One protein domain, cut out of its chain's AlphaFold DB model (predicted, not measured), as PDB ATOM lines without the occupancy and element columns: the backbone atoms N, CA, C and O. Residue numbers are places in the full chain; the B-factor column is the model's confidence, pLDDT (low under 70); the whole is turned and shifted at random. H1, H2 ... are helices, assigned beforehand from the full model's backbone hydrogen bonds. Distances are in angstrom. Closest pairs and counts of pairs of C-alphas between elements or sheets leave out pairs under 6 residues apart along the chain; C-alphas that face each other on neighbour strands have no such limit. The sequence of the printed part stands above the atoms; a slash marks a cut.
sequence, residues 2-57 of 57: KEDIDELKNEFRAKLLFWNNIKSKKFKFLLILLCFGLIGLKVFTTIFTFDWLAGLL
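What this domain is: This is residues 2 to 57 of the 57 residues of an uncharacterized protein of Glaciecola punicea ACAM 611 (UniProt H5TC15). Two straight helices make an open L: H1 is the shorter arm, H2 the longer, and residues 22 to 24 turn the corner between them. Nothing fills the space between the arms. The printed part has 56 residues with two named helices, H1 then H2, and no named strand; the class is all helix. The whole is extended, with a radius of gyration of the C-alphas of 19.6 A, and flat, spanning 58 by 33 by 6 A.

Where its parts are: Find C-alpha 2 at (39.427, 0.100, -3.971); from there H1, residues 2 to 21, runs 28.4 A. Go on to C-alpha 25 at (59.361, -21.152, 14.896), where H2, residues 25 to 56, begins; it runs 45.7 A to C-alpha 56 at (41.495, -57.707, -5.925).

How they stand to each other: At residues 22 to 24 you meet a tight link. H1 and H2 are only just apart, their closest C-alphas 8.4 A from each other. In both helices every O i to N i+4 pair is within hydrogen-bond range. Residues 2 to 18, 21 to 27 and 29 to 57 stand free.

The domain as a whole: The C-alphas farthest apart, those of Glu 3 and Leu 56, are 58.4 A apart. The printed part has no cut. Look for pLDDT under 70 at residues 2, 23 and 57.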
ATOM      1  N   LYS A   2      38.048  -0.147  -4.459       62.62
ATOM      2  CA  LYS A   2      39.427   0.100  -3.971       62.62
ATOM      3  C   LYS A   2      39.532  -0.038  -2.445       62.62
ATOM      4  O   LYS A   2      40.447  -0.696  -1.972       62.62
ATOM      5  N   GLU A   3      38.548   0.488  -1.715       70.25
ATOM      6  CA  GLU A   3      38.450   0.360  -0.251       70.25
ATOM      7  C   GLU A   3      38.371  -1.097   0.223       70.25
ATOM      8  O   GLU A   3      39.141  -1.482   1.093       70.25
ATOM      9  N   ASP A   4      37.554  -1.942  -0.416       73.62
ATOM     10  CA  ASP A   4      37.450  -3.372  -0.070       73.62
ATOM     11  C   ASP A   4      38.782  -4.126  -0.188       73.62
ATOM     12  O   ASP A   4      39.080  -5.033   0.589       73.62
ATOM     13  N   ILE A   5      39.598  -3.765  -1.183       79.38
ATOM     14  CA  ILE A   5      40.897  -4.401  -1.412       79.38
ATOM     15  C   ILE A   5      41.909  -3.928  -0.366       79.38
ATOM     16  O   ILE A   5      42.718  -4.733   0.101       79.38
ATOM     17  N   ASP A   6      41.876  -2.650   0.014       84.25
ATOM     18  CA  ASP A   6      42.733  -2.124   1.077       84.25
ATOM     19  C   ASP A   6      42.351  -2.687   2.454       84.25
ATOM     20  O   ASP A   6      43.244  -3.035   3.230       84.25
ATOM     21  N   GLU A   7      41.060  -2.890   2.727       82.62
ATOM     22  CA  GLU A   7      40.585  -3.524   3.961       82.62
ATOM     23  C   GLU A   7      41.013  -4.997   4.038       82.62
ATOM     24  O   GLU A   7      41.667  -5.399   5.006       82.62
ATOM     25  N   LEU A   8      40.804  -5.770   2.964       85.50
ATOM     26  CA  LEU A   8      41.308  -7.145   2.856       85.50
ATOM     27  C   LEU A   8      42.822  -7.208   3.063       85.50
ATOM     28  O   LEU A   8      43.333  -8.039   3.815       85.50
ATOM     29  N   LYS A   9      43.573  -6.324   2.410       82.44
ATOM     30  CA  LYS A   9      45.033  -6.281   2.521       82.44
ATOM     31  C   LYS A   9      45.484  -5.955   3.945       82.44
ATOM     32  O   LYS A   9      46.506  -6.489   4.395       82.44
ATOM     33  N   ASN A  10      44.735  -5.122   4.661       87.75
ATOM     34  CA  ASN A  10      45.005  -4.803   6.054       87.75
ATOM     35  C   ASN A  10      44.711  -5.998   6.978       87.75
ATOM     36  O   ASN A  10      45.547  -6.339   7.819       87.75
ATOM     37  N   GLU A  11      43.607  -6.712   6.757       84.56
ATOM     38  CA  GLU A  11      43.279  -7.947   7.482       84.56
ATOM     39  C   GLU A  11      44.310  -9.059   7.245       84.56
ATOM     40  O   GLU A  11      44.762  -9.726   8.185       84.56
ATOM     41  N   PHE A  12      44.749  -9.233   5.996       85.75
ATOM     42  CA  PHE A  12      45.820 -10.164   5.644       85.75
ATOM     43  C   PHE A  12      47.124  -9.801   6.348       85.75
ATOM     44  O   PHE A  12      47.791 -10.679   6.902       85.75
ATOM     45  N   ARG A  13      47.479  -8.511   6.381       83.62
ATOM     46  CA  ARG A  13      48.641  -8.029   7.137       83.62
ATOM     47  C   ARG A  13      48.505  -8.325   8.623       83.62
ATOM     48  O   ARG A  13      49.461  -8.838   9.194       83.62
ATOM     49  N   ALA A  14      47.352  -8.066   9.233       84.38
ATOM     50  CA  ALA A  14      47.118  -8.326  10.652       84.38
ATOM     51  C   ALA A  14      47.249  -9.823  10.986       84.38
ATOM     52  O   ALA A  14      47.971 -10.186  11.919       84.38
ATOM     53  N   LYS A  15      46.651 -10.708  10.178       81.75
ATOM     54  CA  LYS A  15      46.796 -12.170  10.322       81.75
ATOM     55  C   LYS A  15      48.238 -12.637  10.121       81.75
ATOM     56  O   LYS A  15      48.701 -13.511  10.855       81.75
ATOM     57  N   LEU A  16      48.963 -12.054   9.166       80.56
ATOM     58  CA  LEU A  16      50.362 -12.389   8.894       80.56
ATOM     59  C   LEU A  16      51.276 -11.922  10.033       80.56
ATOM     60  O   LEU A  16      52.157 -12.669  10.460       80.56
ATOM     61  N   LEU A  17      51.033 -10.729  10.576       80.69
ATOM     62  CA  LEU A  17      51.765 -10.171  11.713       80.69
ATOM     63  C   LEU A  17      51.482 -10.977  12.986       80.69
ATOM     64  O   LEU A  17      52.423 -11.310  13.701       80.69
ATOM     65  N   PHE A  18      50.232 -11.397  13.206       77.69
ATOM     66  CA  PHE A  18      49.855 -12.327  14.274       77.69
ATOM     67  C   PHE A  18      50.586 -13.665  14.140       77.69
ATOM     68  O   PHE A  18      51.212 -14.129  15.092       77.69
ATOM     69  N   TRP A  19      50.609 -14.245  12.936       75.12
ATOM     70  CA  TRP A  19      51.429 -15.419  12.652       75.12
ATOM     71  C   TRP A  19      52.900 -15.145  12.964       75.12
ATOM     72  O   TRP A  19      53.545 -15.959  13.614       75.12
ATOM     73  N   ASN A  20      53.477 -14.031  12.513       73.81
ATOM     74  CA  ASN A  20      54.882 -13.695  12.759       73.81
ATOM     75  C   ASN A  20      55.205 -13.486  14.249       73.81
ATOM     76  O   ASN A  20      56.319 -13.783  14.672       73.81
ATOM     77  N   ASN A  21      54.225 -13.045  15.039       76.12
ATOM     78  CA  ASN A  21      54.335 -12.867  16.485       76.12
ATOM     79  C   ASN A  21      54.339 -14.200  17.256       76.12
ATOM     80  O   ASN A  21      54.796 -14.247  18.396       76.12
ATOM     81  N   ILE A  22      53.901 -15.307  16.639       75.44
ATOM     82  CA  ILE A  22      54.060 -16.654  17.208       75.44
ATOM     83  C   ILE A  22      55.561 -16.929  17.373       75.44
ATOM     84  O   ILE A  22      56.265 -17.311  16.436       75.44
ATOM     85  N   LYS A  23      56.037 -16.728  18.606       64.75
ATOM     86  CA  LYS A  23      57.450 -16.722  19.018       64.75
ATOM     87  C   LYS A  23      58.184 -18.020  18.669       64.75
ATOM     88  O   LYS A  23      59.382 -18.029  18.396       64.75
ATOM     89  N   SER A  24      57.455 -19.132  18.652       72.75
ATOM     90  CA  SER A  24      58.012 -20.460  18.429       72.75
ATOM     91  C   SER A  24      57.983 -20.836  16.949       72.75
ATOM     92  O   SER A  24      57.027 -21.449  16.474       72.75
ATOM     93  N   LYS A  25      59.093 -20.578  16.237       76.06
ATOM     94  CA  LYS A  25      59.361 -21.152  14.896       76.06
ATOM     95  C   LYS A  25      59.097 -22.664  14.851       76.06
ATOM     96  O   LYS A  25      58.536 -23.157  13.880       76.06
ATOM     97  N   LYS A  26      59.433 -23.377  15.936       77.56
ATOM     98  CA  LYS A  26      59.170 -24.815  16.102       77.56
ATOM     99  C   LYS A  26      57.677 -25.151  16.048       77.56
ATOM    100  O   LYS A  26      57.306 -26.099  15.378       77.56
ATOM    101  N   PHE A  27      56.827 -24.356  16.700       82.31
ATOM    102  CA  PHE A  27      55.381 -24.595  16.753       82.31
ATOM    103  C   PHE A  27      54.720 -24.372  15.390       82.31
ATOM    104  O   PHE A  27      53.922 -25.191  14.949       82.31
ATOM    105  N   LYS A  28      55.128 -23.317  14.670       79.12
ATOM    106  CA  LYS A  28      54.729 -23.096  13.272       79.12
ATOM    107  C   LYS A  28      55.111 -24.262  12.367       79.12
ATOM    108  O   LYS A  28      54.287 -24.714  11.579       79.12
ATOM    109  N   PHE A  29      56.349 -24.738  12.483       86.69
ATOM    110  CA  PHE A  29      56.824 -25.865  11.688       86.69
ATOM    111  C   PHE A  29      56.031 -27.138  12.002       86.69
ATOM    112  O   PHE A  29      55.618 -27.830  11.082       86.69
ATOM    113  N   LEU A  30      55.747 -27.398  13.282       89.00
ATOM    114  CA  LEU A  30      54.954 -28.548  13.719       89.00
ATOM    115  C   LEU A  30      53.515 -28.496  13.186       89.00
ATOM    116  O   LEU A  30      52.998 -29.515  12.750       89.00
ATOM    117  N   LEU A  31      52.896 -27.312  13.163       85.50
ATOM    118  CA  LEU A  31      51.571 -27.085  12.573       85.50
ATOM    119  C   LEU A  31      51.552 -27.363  11.066       85.50
ATOM    120  O   LEU A  31      50.661 -28.052  10.578       85.50
ATOM    121  N   ILE A  32      52.547 -26.858  10.332       88.31
ATOM    122  CA  ILE A  32      52.673 -27.102   8.889       88.31
ATOM    123  C   ILE A  32      52.915 -28.594   8.629       88.31
ATOM    124  O   ILE A  32      52.238 -29.183   7.791       88.31
ATOM    125  N   LEU A  33      53.828 -29.213   9.382       92.06
ATOM    126  CA  LEU A  33      54.123 -30.641   9.298       92.06
ATOM    127  C   LEU A  33      52.880 -31.488   9.592       92.06
ATOM    128  O   LEU A  33      52.630 -32.450   8.878       92.06
ATOM    129  N   LEU A  34      52.081 -31.118  10.596       91.12
ATOM    130  CA  LEU A  34      50.836 -31.808  10.932       91.12
ATOM    131  C   LEU A  34      49.821 -31.712   9.787       91.12
ATOM    132  O   LEU A  34      49.255 -32.728   9.394       91.12
ATOM    133  N   CYS A  35      49.629 -30.524   9.205       89.94
ATOM    134  CA  CYS A  35      48.745 -30.349   8.049       89.94
ATOM    135  C   CYS A  35      49.196 -31.193   6.849       89.94
ATOM    136  O   CYS A  35      48.387 -31.915   6.267       89.94
ATOM    137  N   PHE A  36      50.485 -31.148   6.501       92.75
ATOM    138  CA  PHE A  36      51.037 -31.972   5.422       92.75
ATOM    139  C   PHE A  36      50.972 -33.466   5.741       92.75
ATOM    140  O   PHE A  36      50.684 -34.255   4.849       92.75
ATOM    141  N   GLY A  37      51.176 -33.854   6.998       91.88
ATOM    142  CA  GLY A  37      51.044 -35.230   7.463       91.88
ATOM    143  C   GLY A  37      49.618 -35.754   7.318       91.88
ATOM    144  O   GLY A  37      49.438 -36.864   6.838       91.88
ATOM    145  N   LEU A  38      48.602 -34.953   7.651       91.62
ATOM    146  CA  LEU A  38      47.193 -35.332   7.487       91.62
ATOM    147  C   LEU A  38      46.788 -35.441   6.011       91.62
ATOM    148  O   LEU A  38      46.105 -36.393   5.631       91.62
ATOM    149  N   ILE A  39      47.220 -34.495   5.172       90.81
ATOM    150  CA  ILE A  39      46.971 -34.536   3.722       90.81
ATOM    151  C   ILE A  39      47.694 -35.734   3.104       90.81
ATOM    152  O   ILE A  39      47.084 -36.513   2.375       90.81
ATOM    153  N   GLY A  40      48.972 -35.906   3.443       89.25
ATOM    154  CA  GLY A  40      49.802 -37.023   3.022       89.25
ATOM    155  C   GLY A  40      49.176 -38.351   3.419       89.25
ATOM    156  O   GLY A  40      48.962 -39.177   2.545       89.25
ATOM    157  N   LEU A  41      48.786 -38.522   4.685       90.00
ATOM    158  CA  LEU A  41      48.113 -39.721   5.185       90.00
ATOM    159  C   LEU A  41      46.831 -40.008   4.402       90.00
ATOM    160  O   LEU A  41      46.650 -41.128   3.947       90.00
ATOM    161  N   LYS A  42      45.979 -39.000   4.178       85.38
ATOM    162  CA  LYS A  42      44.734 -39.156   3.411       85.38
ATOM    163  C   LYS A  42      44.991 -39.596   1.966       85.38
ATOM    164  O   LYS A  42      44.284 -40.462   1.446       85.38
ATOM    165  N   VAL A  43      45.985 -39.006   1.305       87.94
ATOM    166  CA  VAL A  43      46.375 -39.384  -0.061       87.94
ATOM    167  C   VAL A  43      46.962 -40.793  -0.067       87.94
ATOM    168  O   VAL A  43      46.540 -41.616  -0.872       87.94
ATOM    169  N   PHE A  44      47.854 -41.106   0.871       85.88
ATOM    170  CA  PHE A  44      48.488 -42.417   0.994       85.88
ATOM    171  C   PHE A  44      47.461 -43.517   1.231       85.88
ATOM    172  O   PHE A  44      47.494 -44.532   0.549       85.88
ATOM    173  N   THR A  45      46.503 -43.303   2.137       84.94
ATOM    174  CA  THR A  45      45.424 -44.264   2.382       84.94
ATOM    175  C   THR A  45      44.545 -44.430   1.155       84.94
ATOM    176  O   THR A  45      44.089 -45.534   0.899       84.94
ATOM    177  N   THR A  46      44.319 -43.366   0.382       85.69
ATOM    178  CA  THR A  46      43.533 -43.451  -0.854       85.69
ATOM    179  C   THR A  46      44.275 -44.291  -1.885       85.69
ATOM    180  O   THR A  46      43.729 -45.283  -2.349       85.69
ATOM    181  N   ILE A  47      45.536 -43.968  -2.181       85.62
ATOM    182  CA  ILE A  47      46.356 -44.723  -3.136       85.62
ATOM    183  C   ILE A  47      46.494 -46.179  -2.689       85.62
ATOM    184  O   ILE A  47      46.235 -47.067  -3.482       85.62
ATOM    185  N   PHE A  48      46.816 -46.427  -1.419       82.38
ATOM    186  CA  PHE A  48      46.935 -47.775  -0.864       82.38
ATOM    187  C   PHE A  48      45.619 -48.562  -0.940       82.38
ATOM    188  O   PHE A  48      45.621 -49.737  -1.287       82.38
ATOM    189  N   THR A  49      44.479 -47.919  -0.662       80.31
ATOM    190  CA  THR A  49      43.158 -48.561  -0.771       80.31
ATOM    191  C   THR A  49      42.816 -48.880  -2.224       80.31
ATOM    192  O   THR A  49      42.280 -49.948  -2.494       80.31
ATOM    193  N   PHE A  50      43.129 -47.978  -3.157       79.81
ATOM    194  CA  PHE A  50      42.907 -48.181  -4.590       79.81
ATOM    195  C   PHE A  50      43.849 -49.230  -5.191       79.81
ATOM    196  O   PHE A  50      43.406 -50.021  -6.013       79.81
ATOM    197  N   ASP A  51      45.112 -49.262  -4.770       81.31
ATOM    198  CA  ASP A  51      46.104 -50.269  -5.163       81.31
ATOM    199  C   ASP A  51      45.687 -51.665  -4.680       81.31
ATOM    200  O   ASP A  51      45.621 -52.609  -5.465       81.31
ATOM    201  N   TRP A  52      45.263 -51.772  -3.416       79.31
ATOM    202  CA  TRP A  52      44.698 -53.006  -2.875       79.31
ATOM    203  C   TRP A  52      43.413 -53.441  -3.602       79.31
ATOM    204  O   TRP A  52      43.270 -54.616  -3.929       79.31
ATOM    205  N   LEU A  53      42.501 -52.506  -3.901       78.94
ATOM    206  CA  LEU A  53      41.293 -52.768  -4.697       78.94
ATOM    207  C   LEU A  53      41.619 -53.247  -6.115       78.94
ATOM    208  O   LEU A  53      40.953 -54.149  -6.611       78.94
ATOM    209  N   ALA A  54      42.627 -52.657  -6.758       79.81
ATOM    210  CA  ALA A  54      43.047 -53.025  -8.105       79.81
ATOM    211  C   ALA A  54      43.691 -54.416  -8.156       79.81
ATOM    212  O   ALA A  54      43.538 -55.104  -9.154       79.81
ATOM    213  N   GLY A  55      44.379 -54.850  -7.096       80.50
ATOM    214  CA  GLY A  55      44.888 -56.223  -6.994       80.50
ATOM    215  C   GLY A  55      43.813 -57.271  -6.687       80.50
ATOM    216  O   GLY A  55      44.078 -58.466  -6.802       80.50
ATOM    217  N   LEU A  56      42.621 -56.836  -6.266       76.00
ATOM    218  CA  LEU A  56      41.495 -57.707  -5.925       76.00
ATOM    219  C   LEU A  56      40.495 -57.874  -7.085       76.00
ATOM    220  O   LEU A  56      39.680 -58.795  -7.037       76.00
ATOM    221  N   LEU A  57      40.550 -56.988  -8.086       67.94
ATOM    222  CA  LEU A  57      39.707 -56.963  -9.287       67.94
ATOM    223  C   LEU A  57      40.431 -57.617 -10.471       67.94
ATOM    224  O   LEU A  57      39.762 -58.389 -11.193       67.94
TER     225      LEU A  57